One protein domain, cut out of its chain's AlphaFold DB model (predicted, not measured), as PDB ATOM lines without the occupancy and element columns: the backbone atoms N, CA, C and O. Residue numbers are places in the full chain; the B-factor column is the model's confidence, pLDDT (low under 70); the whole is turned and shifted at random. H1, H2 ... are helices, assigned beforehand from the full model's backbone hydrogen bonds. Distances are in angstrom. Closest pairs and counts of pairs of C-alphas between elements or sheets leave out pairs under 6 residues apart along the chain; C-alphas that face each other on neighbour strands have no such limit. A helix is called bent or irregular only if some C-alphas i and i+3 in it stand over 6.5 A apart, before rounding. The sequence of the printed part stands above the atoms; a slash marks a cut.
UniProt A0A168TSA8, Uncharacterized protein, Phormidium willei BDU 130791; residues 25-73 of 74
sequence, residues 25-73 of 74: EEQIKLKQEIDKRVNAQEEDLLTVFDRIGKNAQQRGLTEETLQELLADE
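What this domain is: This is residues 25 to 73 of the 74 residues of an uncharacterized protein of Phormidium willei BDU 130791 (UniProt A0A168TSA8). What does a first look at this model show? Three helices are strung one after another into a long zigzag rod, with H1 as the straight arm at one end, H2 in the middle and the short H3 turned off at the other end. There is no core, for no helix touches another, and residues 25 to 52 and 67 to 73 stand free. What is it made of, and how large is it? The printed part has 49 residues with three named helices, in the order H1, H2, H3, and no named strand; its class is all helix. It is extended, with a radius of gyration of the C-alphas of 19.2 A and spans of 60 by 19 by 10 A.

Where its parts are: Where does the first helix run? H1 holds residues 25 to 41, from Glu 25 to Gln 41, and is the longest helix by residues, with 17. C-alpha 25 stands at (-6.635, 26.636, 50.189) and C-alpha 41 stands at (-25.683, 42.707, 50.337), and these first and last C-alphas of H1 are 24.9 A apart. What follows it? H2 holds residues 45 to 58, from Leu 45 to Gln 58, and measures 19.9 A from its first C-alpha to its last. C-alpha 45 stands at (-31.318, 47.816, 41.450). Where is the last helix? H3 holds residues 63 to 71, from Glu 63 to Ala 71, and measures 12.3 A from first to last C-alpha. C-alpha 71, where it ends, stands at (-53.938, 58.256, 31.853).

How they stand to each other: How do H1 and H2 stand to each other? They are apart, with no C-alpha of the one within 8 A of the other, though they follow each other in the chain. The N-to-C direction of H1 has components of -0.77 in x, 0.62 in y and -0.13 in z, while that of H2 has -0.97, -0.14 and 0.20. And where does H3 stand? H3 is apart from H2, and it is apart from H1 as well, by the same measure of 8 A. Its N-to-C direction, with components of 0.02, 0.99 and -0.15, runs nearly along y. How well formed are the helix backbones? In H1, H2 and H3 every pair of O of residue i and N of residue i+4 is within hydrogen-bond range. No helix is bent or irregular. Are there any hairpins? There are none among these three helices.

The domain as a whole: How far does the printed part reach? The two C-alphas farthest apart are those of Glu 25 and Asp 72, at 61.4 A. The first and last printed C-alphas, those of Glu 25 and Glu 73, are 59.8 A apart. Is the printed part whole, and how are its helices joined? It has no cut and runs from residue 25 to residue 73 of a full chain of 74 residues. The link from H1 to H2, of 3 residues, is tight, and the link from H2 to H3, of 4 residues, is tight too; no link is long. Where is the model less sure? The mean pLDDT of the printed part is 78.8, with 82 for H1, 82 for H2 and 76 for H3. Eight residues are under 70: residues 38 to 43, of which 38 to 41 belong to H1, and residues 72 to 73, which follow H3.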
ATOM      1  N   GLU A  25      -5.375  26.983  50.853       93.56
ATOM      2  CA  GLU A  25      -6.635  26.636  50.189       93.56
ATOM      3  C   GLU A  25      -7.861  27.081  51.003       93.56
ATOM      4  O   GLU A  25      -8.813  27.628  50.449       93.56
ATOM      5  N   GLU A  26      -7.828  26.907  52.325       91.12
ATOM      6  CA  GLU A  26      -8.912  27.334  53.211       91.12
ATOM      7  C   GLU A  26      -8.978  28.854  53.344       91.12
ATOM      8  O   GLU A  26     -10.072  29.412  53.340       91.12
ATOM      9  N   GLN A  27      -7.830  29.541  53.357       91.12
ATOM     10  CA  GLN A  27      -7.798  31.007  53.320       91.12
ATOM     11  C   GLN A  27      -8.462  31.559  52.048       91.12
ATOM     12  O   GLN A  27      -9.202  32.541  52.107       91.12
ATOM     13  N   ILE A  28      -8.247  30.908  50.897       92.44
ATOM     14  CA  ILE A  28      -8.894  31.282  49.630       92.44
ATOM     15  C   ILE A  28     -10.410  31.065  49.709       92.44
ATOM     16  O   ILE A  28     -11.162  31.952  49.305       92.44
ATOM     17  N   LYS A  29     -10.868  29.932  50.256       92.62
ATOM     18  CA  LYS A  29     -12.305  29.662  50.450       92.62
ATOM     19  C   LYS A  29     -12.954  30.698  51.370       92.62
ATOM     20  O   LYS A  29     -14.018  31.214  51.044       92.62
ATOM     21  N   LEU A  30     -12.291  31.050  52.473       90.56
ATOM     22  CA  LEU A  30     -12.738  32.094  53.400       90.56
ATOM     23  C   LEU A  30     -12.883  33.444  52.701       90.56
ATOM     24  O   LEU A  30     -13.920  34.088  52.832       90.56
ATOM     25  N   LYS A  31     -11.883  33.843  51.909       89.69
ATOM     26  CA  LYS A  31     -11.948  35.075  51.120       89.69
ATOM     27  C   LYS A  31     -13.139  35.065  50.156       89.69
ATOM     28  O   LYS A  31     -13.920  36.009  50.155       89.69
ATOM     29  N   GLN A  32     -13.316  33.986  49.391       87.62
ATOM     30  CA  GLN A  32     -14.431  33.851  48.446       87.62
ATOM     31  C   GLN A  32     -15.799  33.941  49.130       87.62
ATOM     32  O   GLN A  32     -16.723  34.540  48.587       87.62
ATOM     33  N   GLU A  33     -15.945  33.341  50.309       86.44
ATOM     34  CA  GLU A  33     -17.204  33.358  51.051       86.44
ATOM     35  C   GLU A  33     -17.515  34.747  51.630       86.44
ATOM     36  O   GLU A  33     -18.670  35.174  51.627       86.44
ATOM     37  N   ILE A  34     -16.489  35.478  52.076       86.25
ATOM     38  CA  ILE A  34     -16.622  36.876  52.510       86.25
ATOM     39  C   ILE A  34     -17.031  37.759  51.324       86.25
ATOM     40  O   ILE A  34     -18.024  38.477  51.427       86.25
ATOM     41  N   ASP A  35     -16.336  37.646  50.189       82.12
ATOM     42  CA  ASP A  35     -16.629  38.418  48.974       82.12
ATOM     43  C   ASP A  35     -18.066  38.161  48.477       82.12
ATOM     44  O   ASP A  35     -18.795  39.093  48.140       82.12
ATOM     45  N   LYS A  36     -18.534  36.904  48.506       80.44
ATOM     46  CA  LYS A  36     -19.928  36.561  48.170       80.44
ATOM     47  C   LYS A  36     -20.944  37.243  49.077       80.44
ATOM     48  O   LYS A  36     -21.990  37.653  48.591       80.44
ATOM     49  N   ARG A  37     -20.674  37.339  50.381       75.19
ATOM     50  CA  ARG A  37     -21.590  37.986  51.334       75.19
ATOM     51  C   ARG A  37     -21.661  39.491  51.126       75.19
ATOM     52  O   ARG A  37     -22.749  40.043  51.236       75.19
ATOM     53  N   VAL A  38     -20.533  40.124  50.803       69.25
ATOM     54  CA  VAL A  38     -20.487  41.548  50.438       69.25
ATOM     55  C   VAL A  38     -21.316  41.785  49.175       69.25
ATOM     56  O   VAL A  38     -22.213  42.620  49.180       69.25
ATOM     57  N   ASN A  39     -21.123  40.963  48.142       62.31
ATOM     58  CA  ASN A  39     -21.872  41.087  46.889       62.31
ATOM     59  C   ASN A  39     -23.358  40.713  47.030       62.31
ATOM     60  O   ASN A  39     -24.190  41.231  46.301       62.31
ATOM     61  N   ALA A  40     -23.717  39.830  47.965       60.44
ATOM     62  CA  ALA A  40     -25.113  39.501  48.257       60.44
ATOM     63  C   ALA A  40     -25.843  40.611  49.039       60.44
ATOM     64  O   ALA A  40     -27.072  40.614  49.074       60.44
ATOM     65  N   GLN A  41     -25.109  41.523  49.688       58.44
ATOM     66  CA  GLN A  41     -25.683  42.707  50.337       58.44
ATOM     67  C   GLN A  41     -25.916  43.867  49.363       58.44
ATOM     68  O   GLN A  41     -26.748  44.727  49.649       58.44
ATOM     69  N   GLU A  42     -25.241  43.879  48.214       61.09
ATOM     70  CA  GLU A  42     -25.568  44.777  47.108       61.09
ATOM     71  C   GLU A  42     -26.787  44.214  46.365       61.09
ATOM     72  O   GLU A  42     -26.681  43.504  45.368       61.09
ATOM     73  N   GLU A  43     -27.978  44.480  46.908       65.62
ATOM     74  CA  GLU A  43     -29.230  44.178  46.220       65.62
ATOM     75  C   GLU A  43     -29.255  44.986  44.915       65.62
ATOM     76  O   GLU A  43     -29.398  46.210  44.932       65.62
ATOM     77  N   ASP A  44     -29.049  44.300  43.788       73.06
ATOM     78  CA  ASP A  44     -29.042  44.917  42.466       73.06
ATOM     79  C   ASP A  44     -30.335  45.712  42.249       73.06
ATOM     80  O   ASP A  44     -31.430  45.283  42.630       73.06
ATOM     81  N   LEU A  45     -30.215  46.877  41.617       72.94
ATOM     82  CA  LEU A  45     -31.318  47.816  41.450       72.94
ATOM     83  C   LEU A  45     -32.500  47.167  40.711       72.94
ATOM     84  O   LEU A  45     -33.654  47.437  41.043       72.94
ATOM     85  N   LEU A  46     -32.230  46.249  39.776       75.31
ATOM     86  CA  LEU A  46     -33.275  45.465  39.111       75.31
ATOM     87  C   LEU A  46     -34.020  44.562  40.096       75.31
ATOM     88  O   LEU A  46     -35.239  44.479  40.028       75.31
ATOM     89  N   THR A  47     -33.321  43.950  41.052       79.62
ATOM     90  CA  THR A  47     -33.926  43.114  42.104       79.62
ATOM     91  C   THR A  47     -34.810  43.947  43.034       79.62
ATOM     92  O   THR A  47     -35.900  43.512  43.419       79.62
ATOM     93  N   VAL A  48     -34.390  45.178  43.345       80.19
ATOM     94  CA  VAL A  48     -35.197  46.136  44.116       80.19
ATOM     95  C   VAL A  48     -36.470  46.508  43.354       80.19
ATOM     96  O   VAL A  48     -37.556  46.458  43.937       80.19
ATOM     97  N   PHE A  49     -36.365  46.827  42.060       80.56
ATOM     98  CA  PHE A  49     -37.527  47.126  41.220       80.56
ATOM     99  C   PHE A  49     -38.475  45.931  41.103       80.56
ATOM    100  O   PHE A  49     -39.682  46.097  41.279       80.56
ATOM    101  N   ASP A  50     -37.944  44.724  40.913       81.50
ATOM    102  CA  ASP A  50     -38.722  43.486  40.855       81.50
ATOM    103  C   ASP A  50     -39.505  43.244  42.152       81.50
ATOM    104  O   ASP A  50     -40.685  42.881  42.139       81.50
ATOM    105  N   ARG A  51     -38.862  43.475  43.304       85.81
ATOM    106  CA  ARG A  51     -39.498  43.357  44.619       85.81
ATOM    107  C   ARG A  51     -40.591  44.403  44.811       85.81
ATOM    108  O   ARG A  51     -41.639  44.078  45.370       85.81
ATOM    109  N   ILE A  52     -40.357  45.644  44.389       84.88
ATOM    110  CA  ILE A  52     -41.354  46.719  44.471       84.88
ATOM    111  C   ILE A  52     -42.551  46.388  43.577       84.88
ATOM    112  O   ILE A  52     -43.678  46.425  44.063       84.88
ATOM    113  N   GLY A  53     -42.317  45.979  42.326       83.12
ATOM    114  CA  GLY A  53     -43.367  45.582  41.386       83.12
ATOM    115  C   GLY A  53     -44.222  44.433  41.923       83.12
ATOM    116  O   GLY A  53     -45.446  44.545  41.974       83.12
ATOM    117  N   LYS A  54     -43.590  43.374  42.448       84.94
ATOM    118  CA  LYS A  54     -44.300  42.240  43.070       84.94
ATOM    119  C   LYS A  54     -45.126  42.662  44.289       84.94
ATOM    120  O   LYS A  54     -46.268  42.233  44.427       84.94
ATOM    121  N   ASN A  55     -44.583  43.516  45.160       85.19
ATOM    122  CA  ASN A  55     -45.330  44.035  46.312       85.19
ATOM    123  C   ASN A  55     -46.505  44.924  45.890       85.19
ATOM    124  O   ASN A  55     -47.565  44.870  46.510       85.19
ATOM    125  N   ALA A  56     -46.330  45.741  44.854       82.44
ATOM    126  CA  ALA A  56     -47.381  46.601  44.333       82.44
ATOM    127  C   ALA A  56     -48.524  45.772  43.723       82.44
ATOM    128  O   ALA A  56     -49.685  45.989  44.066       82.44
ATOM    129  N   GLN A  57     -48.194  44.746  42.934       81.81
ATOM    130  CA  GLN A  57     -49.163  43.786  42.395       81.81
ATOM    131  C   GLN A  57     -49.924  43.045  43.500       81.81
ATOM    132  O   GLN A  57     -51.148  42.947  43.456       81.81
ATOM    133  N   GLN A  58     -49.228  42.585  44.546       83.25
ATOM    134  CA  GLN A  58     -49.863  41.951  45.712       83.25
ATOM    135  C   GLN A  58     -50.801  42.892  46.479       83.25
ATOM    136  O   GLN A  58     -51.743  42.433  47.120       83.25
ATOM    137  N   ARG A  59     -50.557  44.204  46.410       82.50
ATOM    138  CA  ARG A  59     -51.418  45.245  46.990       82.50
ATOM    139  C   ARG A  59     -52.547  45.688  46.054       82.50
ATOM    140  O   ARG A  59     -53.264  46.620  46.398       82.50
ATOM    141  N   GLY A  60     -52.730  45.006  44.923       81.88
ATOM    142  CA  GLY A  60     -53.831  45.238  43.990       81.88
ATOM    143  C   GLY A  60     -53.504  46.180  42.834       81.88
ATOM    144  O   GLY A  60     -54.418  46.551  42.109       81.88
ATOM    145  N   LEU A  61     -52.235  46.560  42.635       79.19
ATOM    146  CA  LEU A  61     -51.819  47.322  41.457       79.19
ATOM    147  C   LEU A  61     -51.761  46.378  40.247       79.19
ATOM    148  O   LEU A  61     -50.769  45.675  40.045       79.19
ATOM    149  N   THR A  62     -52.845  46.308  39.476       79.56
ATOM    150  CA  THR A  62     -52.879  45.550  38.220       79.56
ATOM    151  C   THR A  62     -52.403  46.424  37.063       79.56
ATOM    152  O   THR A  62     -52.368  47.649  37.167       79.56
ATOM    153  N   GLU A  63     -52.038  45.793  35.946       73.88
ATOM    154  CA  GLU A  63     -51.666  46.490  34.706       73.88
ATOM    155  C   GLU A  63     -52.756  47.486  34.265       73.88
ATOM    156  O   GLU A  63     -52.458  48.588  33.820       73.88
ATOM    157  N   GLU A  64     -54.023  47.108  34.456       76.12
ATOM    158  CA  GLU A  64     -55.204  47.918  34.153       76.12
ATOM    159  C   GLU A  64     -55.284  49.151  35.062       76.12
ATOM    160  O   GLU A  64     -55.371  50.271  34.566       76.12
ATOM    161  N   THR A  65     -55.137  48.982  36.383       76.25
ATOM    162  CA  THR A  65     -55.159  50.118  37.323       76.25
ATOM    163  C   THR A  65     -53.963  51.047  37.121       76.25
ATOM    164  O   THR A  65     -54.075  52.255  37.302       76.25
ATOM    165  N   LEU A  66     -52.803  50.505  36.739       75.50
ATOM    166  CA  LEU A  66     -51.614  51.303  36.441       75.50
ATOM    167  C   LEU A  66     -51.809  52.154  35.180       75.50
ATOM    168  O   LEU A  66     -51.436  53.323  35.171       75.50
ATOM    169  N   GLN A  67     -52.413  51.583  34.135       77.19
ATOM    170  CA  GLN A  67     -52.737  52.309  32.905       77.19
ATOM    171  C   GLN A  67     -53.789  53.395  33.137       77.19
ATOM    172  O   GLN A  67     -53.641  54.490  32.600       77.19
ATOM    173  N   GLU A  68     -54.802  53.131  33.964       77.38
ATOM    174  CA  GLU A  68     -55.795  54.138  34.352       77.38
ATOM    175  C   GLU A  68     -55.164  55.302  35.130       77.38
ATOM    176  O   GLU A  68     -55.392  56.456  34.784       77.38
ATOM    177  N   LEU A  69     -54.315  55.018  36.127       74.50
ATOM    178  CA  LEU A  69     -53.633  56.056  36.915       74.50
ATOM    179  C   LEU A  69     -52.707  56.935  36.060       74.50
ATOM    180  O   LEU A  69     -52.633  58.139  36.279       74.50
ATOM    181  N   LEU A  70     -52.012  56.347  35.082       75.75
ATOM    182  CA  LEU A  70     -51.117  57.084  34.183       75.75
ATOM    183  C   LEU A  70     -51.868  57.912  33.133       75.75
ATOM    184  O   LEU A  70     -51.323  58.893  32.634       75.75
ATOM    185  N   ALA A  71     -53.091  57.517  32.783       77.31
ATOM    186  CA  ALA A  71     -53.938  58.256  31.853       77.31
ATOM    187  C   ALA A  71     -54.610  59.481  32.502       77.31
ATOM    188  O   ALA A  71     -55.004  60.397  31.786       77.31
ATOM    189  N   ASP A  72     -54.736  59.506  33.833       64.81
ATOM    190  CA  ASP A  72     -55.379  60.593  34.588       64.81
ATOM    191  C   ASP A  72     -54.390  61.716  34.990       64.81
ATOM    192  O   ASP A  72     -54.795  62.792  35.424       64.81
ATOM    193  N   GLU A  73     -53.076  61.495  34.825       60.28
ATOM    194  CA  GLU A  73     -52.024  62.500  35.080       60.28
ATOM    195  C   GLU A  73     -51.674  63.379  33.857       60.28
ATOM    196  O   GLU A  73     -50.863  64.303  33.983       60.28
TER     197      GLU A  73